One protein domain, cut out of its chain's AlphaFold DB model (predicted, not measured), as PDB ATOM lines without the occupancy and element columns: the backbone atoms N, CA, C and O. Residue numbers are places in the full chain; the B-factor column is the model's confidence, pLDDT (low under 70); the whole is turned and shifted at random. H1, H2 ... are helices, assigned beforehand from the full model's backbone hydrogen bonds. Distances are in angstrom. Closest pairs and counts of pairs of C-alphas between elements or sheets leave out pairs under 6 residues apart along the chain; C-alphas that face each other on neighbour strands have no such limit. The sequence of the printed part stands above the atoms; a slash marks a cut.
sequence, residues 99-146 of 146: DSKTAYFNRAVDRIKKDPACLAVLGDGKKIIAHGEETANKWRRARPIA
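AT A GLANCE: This is residues 99 to 146 of the 146 residues of a protein of Xylaria flabelliformis (UniProt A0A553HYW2). One straight helix, H1, meets the short H2 in a corner at its far end; from there an unnamed tail, residues 123 to 146, folds back, loops round at residues 134 to 141 and returns. The printed part has 48 residues, with two named helices, H1 then H2, and no named strand. Its class is all helix, though under half of the residues, 21, are in named elements. It is loose, with a radius of gyration of the C-alphas of 12.9 A, and only just elongated, spanning 37 by 25 by 14 A.

HOW THE PARTS SIT: Start with H1, residues 101 to 114; a tight link of one residue leads to H2, residues 116 to 122. They only just touch, only at the corner, with 3 pairs of C-alphas within 8 A; H1 does so with residues 112 to 113 alone. The closest C-alphas, of Ile 112 and Cys 118, are 6.1 A apart. Their lines are about perpendicular, at 80 degrees. In H1 every O i to N i+4 pair is within hydrogen-bond range; in H2, 2 of 3.

IN THESE COORDINATES: Find C-alpha 101 at (-28.688, 22.151, -6.364); H1 runs 20.3 A from there to C-alpha 114. H2 runs 9.9 A to C-alpha 122 at (-33.927, 41.587, 6.403).

THE WHOLE: The C-alphas farthest apart, of Pro 116 and Trp 139, are 37.6 A apart. The printed part has no cut and ends at the chain's last residue, Ala 146, the one printed residue with pLDDT under 70.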
ATOM      1  N   ASP A  99     -21.942  22.363  -9.487       76.12
ATOM      2  CA  ASP A  99     -23.213  22.503 -10.202       76.12
ATOM      3  C   ASP A  99     -24.388  21.781  -9.513       76.12
ATOM      4  O   ASP A  99     -25.473  21.644 -10.081       76.12
ATOM      5  N   SER A 100     -24.207  21.306  -8.279       76.25
ATOM      6  CA  SER A 100     -25.289  20.708  -7.492       76.25
ATOM      7  C   SER A 100     -26.333  21.749  -7.058       76.25
ATOM      8  O   SER A 100     -26.041  22.932  -6.853       76.25
ATOM      9  N   LYS A 101     -27.578  21.300  -6.845       79.56
ATOM     10  CA  LYS A 101     -28.688  22.151  -6.364       79.56
ATOM     11  C   LYS A 101     -28.342  22.868  -5.051       79.56
ATOM     12  O   LYS A 101     -28.685  24.034  -4.863       79.56
ATOM     13  N   THR A 102     -27.623  22.183  -4.160       83.38
ATOM     14  CA  THR A 102     -27.153  22.726  -2.877       83.38
ATOM     15  C   THR A 102     -26.126  23.845  -3.078       83.38
ATOM     16  O   THR A 102     -26.225  24.884  -2.424       83.38
ATOM     17  N   ALA A 103     -25.186  23.687  -4.014       83.25
ATOM     18  CA  ALA A 103     -24.179  24.698  -4.329       83.25
ATOM     19  C   ALA A 103     -24.801  25.976  -4.916       83.25
ATOM     20  O   ALA A 103     -24.463  27.081  -4.478       83.25
ATOM     21  N   TYR A 104     -25.760  25.843  -5.840       86.75
ATOM     22  CA  TYR A 104     -26.506  26.986  -6.380       86.75
ATOM     23  C   TYR A 104     -27.291  27.729  -5.296       86.75
ATOM     24  O   TYR A 104     -27.210  28.958  -5.212       86.75
ATOM     25  N   PHE A 105     -27.995  26.992  -4.432       86.88
ATOM     26  CA  PHE A 105     -28.740  27.565  -3.315       86.88
ATOM     27  C   PHE A 105     -27.823  28.333  -2.354       86.88
ATOM     28  O   PHE A 105     -28.064  29.510  -2.082       86.88
ATOM     29  N   ASN A 106     -26.722  27.719  -1.913       87.56
ATOM     30  CA  ASN A 106     -25.759  28.361  -1.016       87.56
ATOM     31  C   ASN A 106     -25.161  29.623  -1.646       87.56
ATOM     32  O   ASN A 106     -25.104  30.670  -1.005       87.56
ATOM     33  N   ARG A 107     -24.805  29.573  -2.937       88.50
ATOM     34  CA  ARG A 107     -24.265  30.734  -3.652       88.50
ATOM     35  C   ARG A 107     -25.276  31.874  -3.769       88.50
ATOM     36  O   ARG A 107     -24.874  33.035  -3.701       88.50
ATOM     37  N   ALA A 108     -26.556  31.577  -3.979       89.44
ATOM     38  CA  ALA A 108     -27.607  32.590  -4.015       89.44
ATOM     39  C   ALA A 108     -27.813  33.224  -2.628       89.44
ATOM     40  O   ALA A 108     -27.811  34.449  -2.509       89.44
ATOM     41  N   VAL A 109     -27.893  32.402  -1.577       89.81
ATOM     42  CA  VAL A 109     -28.027  32.861  -0.185       89.81
ATOM     43  C   VAL A 109     -26.837  33.724   0.232       89.81
ATOM     44  O   VAL A 109     -27.024  34.782   0.833       89.81
ATOM     45  N   ASP A 110     -25.620  33.338  -0.144       89.94
ATOM     46  CA  ASP A 110     -24.414  34.112   0.140       89.94
ATOM     47  C   ASP A 110     -24.411  35.477  -0.550       89.94
ATOM     48  O   ASP A 110     -23.889  36.438   0.013       89.94
ATOM     49  N   ARG A 111     -24.983  35.593  -1.758       90.56
ATOM     50  CA  ARG A 111     -25.138  36.897  -2.424       90.56
ATOM     51  C   ARG A 111     -26.138  37.774  -1.681       90.56
ATOM     52  O   ARG A 111     -25.821  38.925  -1.411       90.56
ATOM     53  N   ILE A 112     -27.284  37.221  -1.285       88.19
ATOM     54  CA  ILE A 112     -28.322  37.949  -0.534       88.19
ATOM     55  C   ILE A 112     -27.768  38.463   0.800       88.19
ATOM     56  O   ILE A 112     -28.004  39.607   1.171       88.19
ATOM     57  N   LYS A 113     -26.975  37.647   1.504       88.81
ATOM     58  CA  LYS A 113     -26.336  38.039   2.772       88.81
ATOM     59  C   LYS A 113     -25.262  39.119   2.623       88.81
ATOM     60  O   LYS A 113     -24.890  39.724   3.623       88.81
ATOM     61  N   LYS A 114     -24.725  39.323   1.418       89.25
ATOM     62  CA  LYS A 114     -23.691  40.328   1.124       89.25
ATOM     63  C   LYS A 114     -24.273  41.621   0.552       89.25
ATOM     64  O   LYS A 114     -23.593  42.640   0.602       89.25
ATOM     65  N   ASP A 115     -25.483  41.579   0.001       90.81
ATOM     66  CA  ASP A 115     -26.114  42.734  -0.629       90.81
ATOM     67  C   ASP A 115     -26.652  43.718   0.433       90.81
ATOM     68  O   ASP A 115     -27.534  43.351   1.219       90.81
ATOM     69  N   PRO A 116     -26.163  44.974   0.473       88.88
ATOM     70  CA  PRO A 116     -26.628  45.970   1.434       88.88
ATOM     71  C   PRO A 116     -28.120  46.303   1.289       88.88
ATOM     72  O   PRO A 116     -28.754  46.637   2.289       88.88
ATOM     73  N   ALA A 117     -28.706  46.178   0.091       89.88
ATOM     74  CA  ALA A 117     -30.131  46.433  -0.114       89.88
ATOM     75  C   ALA A 117     -30.999  45.365   0.570       89.88
ATOM     76  O   ALA A 117     -32.001  45.684   1.210       89.88
ATOM     77  N   CYS A 118     -30.588  44.097   0.498       84.94
ATOM     78  CA  CYS A 118     -31.273  43.006   1.185       84.94
ATOM     79  C   CYS A 118     -31.087  43.086   2.703       84.94
ATOM     80  O   CYS A 118     -32.048  42.875   3.443       84.94
ATOM     81  N   LEU A 119     -29.886  43.433   3.176       89.25
ATOM     82  CA  LEU A 119     -29.607  43.616   4.604       89.25
ATOM     83  C   LEU A 119     -30.401  44.778   5.216       89.25
ATOM     84  O   LEU A 119     -30.813  44.692   6.370       89.25
ATOM     85  N   ALA A 120     -30.682  45.835   4.448       87.56
ATOM     86  CA  ALA A 120     -31.520  46.941   4.909       87.56
ATOM     87  C   ALA A 120     -32.964  46.507   5.231       87.56
ATOM     88  O   ALA A 120     -33.598  47.098   6.102       87.56
ATOM     89  N   VAL A 121     -33.474  45.468   4.557       88.56
ATOM     90  CA  VAL A 121     -34.844  44.955   4.744       88.56
ATOM     91  C   VAL A 121     -34.889  43.773   5.717       88.56
ATOM     92  O   VAL A 121     -35.765  43.718   6.576       88.56
ATOM     93  N   LEU A 122     -33.959  42.817   5.594       83.94
ATOM     94  CA  LEU A 122     -33.927  41.587   6.403       83.94
ATOM     95  C   LEU A 122     -33.143  41.728   7.718       83.94
ATOM     96  O   LEU A 122     -33.287  40.884   8.604       83.94
ATOM     97  N   GLY A 123     -32.315  42.762   7.857       85.75
ATOM     98  CA  GLY A 123     -31.451  42.977   9.014       85.75
ATOM     99  C   GLY A 123     -30.090  42.281   8.901       85.75
ATOM    100  O   GLY A 123     -29.505  42.174   7.828       85.75
ATOM    101  N   ASP A 124     -29.549  41.838  10.039       84.88
ATOM    102  CA  ASP A 124     -28.186  41.299  10.137       84.88
ATOM    103  C   ASP A 124     -28.018  39.968   9.377       84.88
ATOM    104  O   ASP A 124     -28.679  38.968   9.677       84.88
ATOM    105  N   GLY A 125     -27.064  39.927   8.442       78.75
ATOM    106  CA  GLY A 125     -26.810  38.791   7.552       78.75
ATOM    107  C   GLY A 125     -26.478  37.481   8.271       78.75
ATOM    108  O   GLY A 125     -26.731  36.398   7.735       78.75
ATOM    109  N   LYS A 126     -25.971  37.554   9.509       80.88
ATOM    110  CA  LYS A 126     -25.679  36.372  10.340       80.88
ATOM    111  C   LYS A 126     -26.934  35.669  10.858       80.88
ATOM    112  O   LYS A 126     -26.870  34.483  11.168       80.88
ATOM    113  N   LYS A 127     -28.064  36.376  10.939       85.00
ATOM    114  CA  LYS A 127     -29.344  35.840  11.432       85.00
ATOM    115  C   LYS A 127     -30.258  35.352  10.307       85.00
ATOM    116  O   LYS A 127     -31.294  34.756  10.585       85.00
ATOM    117  N   ILE A 128     -29.879  35.577   9.048       84.06
ATOM    118  CA  ILE A 128     -30.667  35.164   7.887       84.06
ATOM    119  C   ILE A 128     -30.498  33.655   7.668       84.06
ATOM    120  O   ILE A 128     -29.400  33.167   7.363       84.06
ATOM    121  N   ILE A 129     -31.604  32.923   7.794       85.44
ATOM    122  CA  ILE A 129     -31.702  31.491   7.499       85.44
ATOM    123  C   ILE A 129     -32.561  31.328   6.245       85.44
ATOM    124  O   ILE A 129     -33.582  31.997   6.096       85.44
ATOM    125  N   ALA A 130     -32.140  30.451   5.337       85.81
ATOM    126  CA  ALA A 130     -32.855  30.160   4.104       85.81
ATOM    127  C   ALA A 130     -33.237  28.677   4.066       85.81
ATOM    128  O   ALA A 130     -32.426  27.809   4.394       85.81
ATOM    129  N   HIS A 131     -34.465  28.391   3.642       86.69
ATOM    130  CA  HIS A 131     -35.008  27.041   3.501       86.69
ATOM    131  C   HIS A 131     -35.787  26.936   2.190       86.69
ATOM    132  O   HIS A 131     -36.242  27.955   1.666       86.69
ATOM    133  N   GLY A 132     -35.974  25.715   1.688       86.44
ATOM    134  CA  GLY A 132     -36.812  25.467   0.518       86.44
ATOM    135  C   GLY A 132     -38.294  25.777   0.754       86.44
ATOM    136  O   GLY A 132     -38.723  26.200   1.840       86.44
ATOM    137  N   GLU A 133     -39.091  25.543  -0.281       83.75
ATOM    138  CA  GLU A 133     -40.537  25.749  -0.246       83.75
ATOM    139  C   GLU A 133     -41.236  24.744   0.675       83.75
ATOM    140  O   GLU A 133     -40.824  23.588   0.828       83.75
ATOM    141  N   GLU A 134     -42.311  25.190   1.320       81.94
ATOM    142  CA  GLU A 134     -43.147  24.293   2.103       81.94
ATOM    143  C   GLU A 134     -44.009  23.453   1.159       81.94
ATOM    144  O   GLU A 134     -44.739  23.969   0.318       81.94
ATOM    145  N   THR A 135     -43.886  22.132   1.264       81.06
ATOM    146  CA  THR A 135     -44.613  21.204   0.399       81.06
ATOM    147  C   THR A 135     -45.853  20.693   1.135       81.06
ATOM    148  O   THR A 135     -45.744  20.150   2.231       81.06
ATOM    149  N   ALA A 136     -47.031  20.771   0.505       80.50
ATOM    150  CA  ALA A 136     -48.293  20.260   1.067       80.50
ATOM    151  C   ALA A 136     -48.351  18.717   1.193       80.50
ATOM    152  O   ALA A 136     -49.292  18.149   1.751       80.50
ATOM    153  N   ASN A 137     -47.343  18.014   0.676       80.81
ATOM    154  CA  ASN A 137     -47.219  16.566   0.762       80.81
ATOM    155  C   ASN A 137     -46.658  16.149   2.130       80.81
ATOM    156  O   ASN A 137     -45.516  16.457   2.478       80.81
ATOM    157  N   LYS A 138     -47.429  15.332   2.860       81.19
ATOM    158  CA  LYS A 138     -47.049  14.777   4.168       81.19
ATOM    159  C   LYS A 138     -45.724  14.002   4.156       81.19
ATOM    160  O   LYS A 138     -45.131  13.889   5.225       81.19
ATOM    161  N   TRP A 139     -45.277  13.508   3.001       79.81
ATOM    162  CA  TRP A 139     -44.051  12.722   2.818       79.81
ATOM    163  C   TRP A 139     -42.826  13.567   2.425       79.81
ATOM    164  O   TRP A 139     -41.710  13.061   2.435       79.81
ATOM    165  N   ARG A 140     -42.997  14.858   2.104       72.69
ATOM    166  CA  ARG A 140     -41.910  15.786   1.723       72.69
ATOM    167  C   ARG A 140     -41.904  17.040   2.603       72.69
ATOM    168  O   ARG A 140     -41.886  18.161   2.115       72.69
ATOM    169  N   ARG A 141     -41.893  16.859   3.926       80.06
ATOM    170  CA  ARG A 141     -41.911  17.983   4.891       80.06
ATOM    171  C   ARG A 141     -40.554  18.645   5.119       80.06
ATOM    172  O   ARG A 141     -40.487  19.683   5.762       80.06
ATOM    173  N   ALA A 142     -39.478  18.073   4.588       80.94
ATOM    174  CA  ALA A 142     -38.113  18.556   4.796       80.94
ATOM    175  C   ALA A 142     -37.763  19.835   4.004       80.94
ATOM    176  O   ALA A 142     -36.585  20.134   3.855       80.94
ATOM    177  N   ARG A 143     -38.762  20.570   3.485       79.94
ATOM    178  CA  ARG A 143     -38.600  21.806   2.695       79.94
ATOM    179  C   ARG A 143     -37.496  21.681   1.634       79.94
ATOM    180  O   ARG A 143     -36.453  22.329   1.748       79.94
ATOM    181  N   PRO A 144     -37.689  20.791   0.645       80.31
ATOM    182  CA  PRO A 144     -36.654  20.472  -0.324       80.31
ATOM    183  C   PRO A 144     -36.275  21.702  -1.152       80.31
ATOM    184  O   PRO A 144     -37.124  22.518  -1.503       80.31
ATOM    185  N   ILE A 145     -34.991  21.795  -1.476       76.00
ATOM    186  CA  ILE A 145     -34.458  22.751  -2.445       76.00
ATOM    187  C   ILE A 145     -34.501  22.081  -3.825       76.00
ATOM    188  O   ILE A 145     -33.898  21.024  -4.025       76.00
ATOM    189  N   ALA A 146     -35.313  22.629  -4.730       67.88
ATOM    190  CA  ALA A 146     -35.546  22.101  -6.072       67.88
ATOM    191  C   ALA A 146     -34.794  22.921  -7.119       67.88
ATOM    192  O   ALA A 146     -34.752  24.160  -6.982       67.88
TER     193      ALA A 146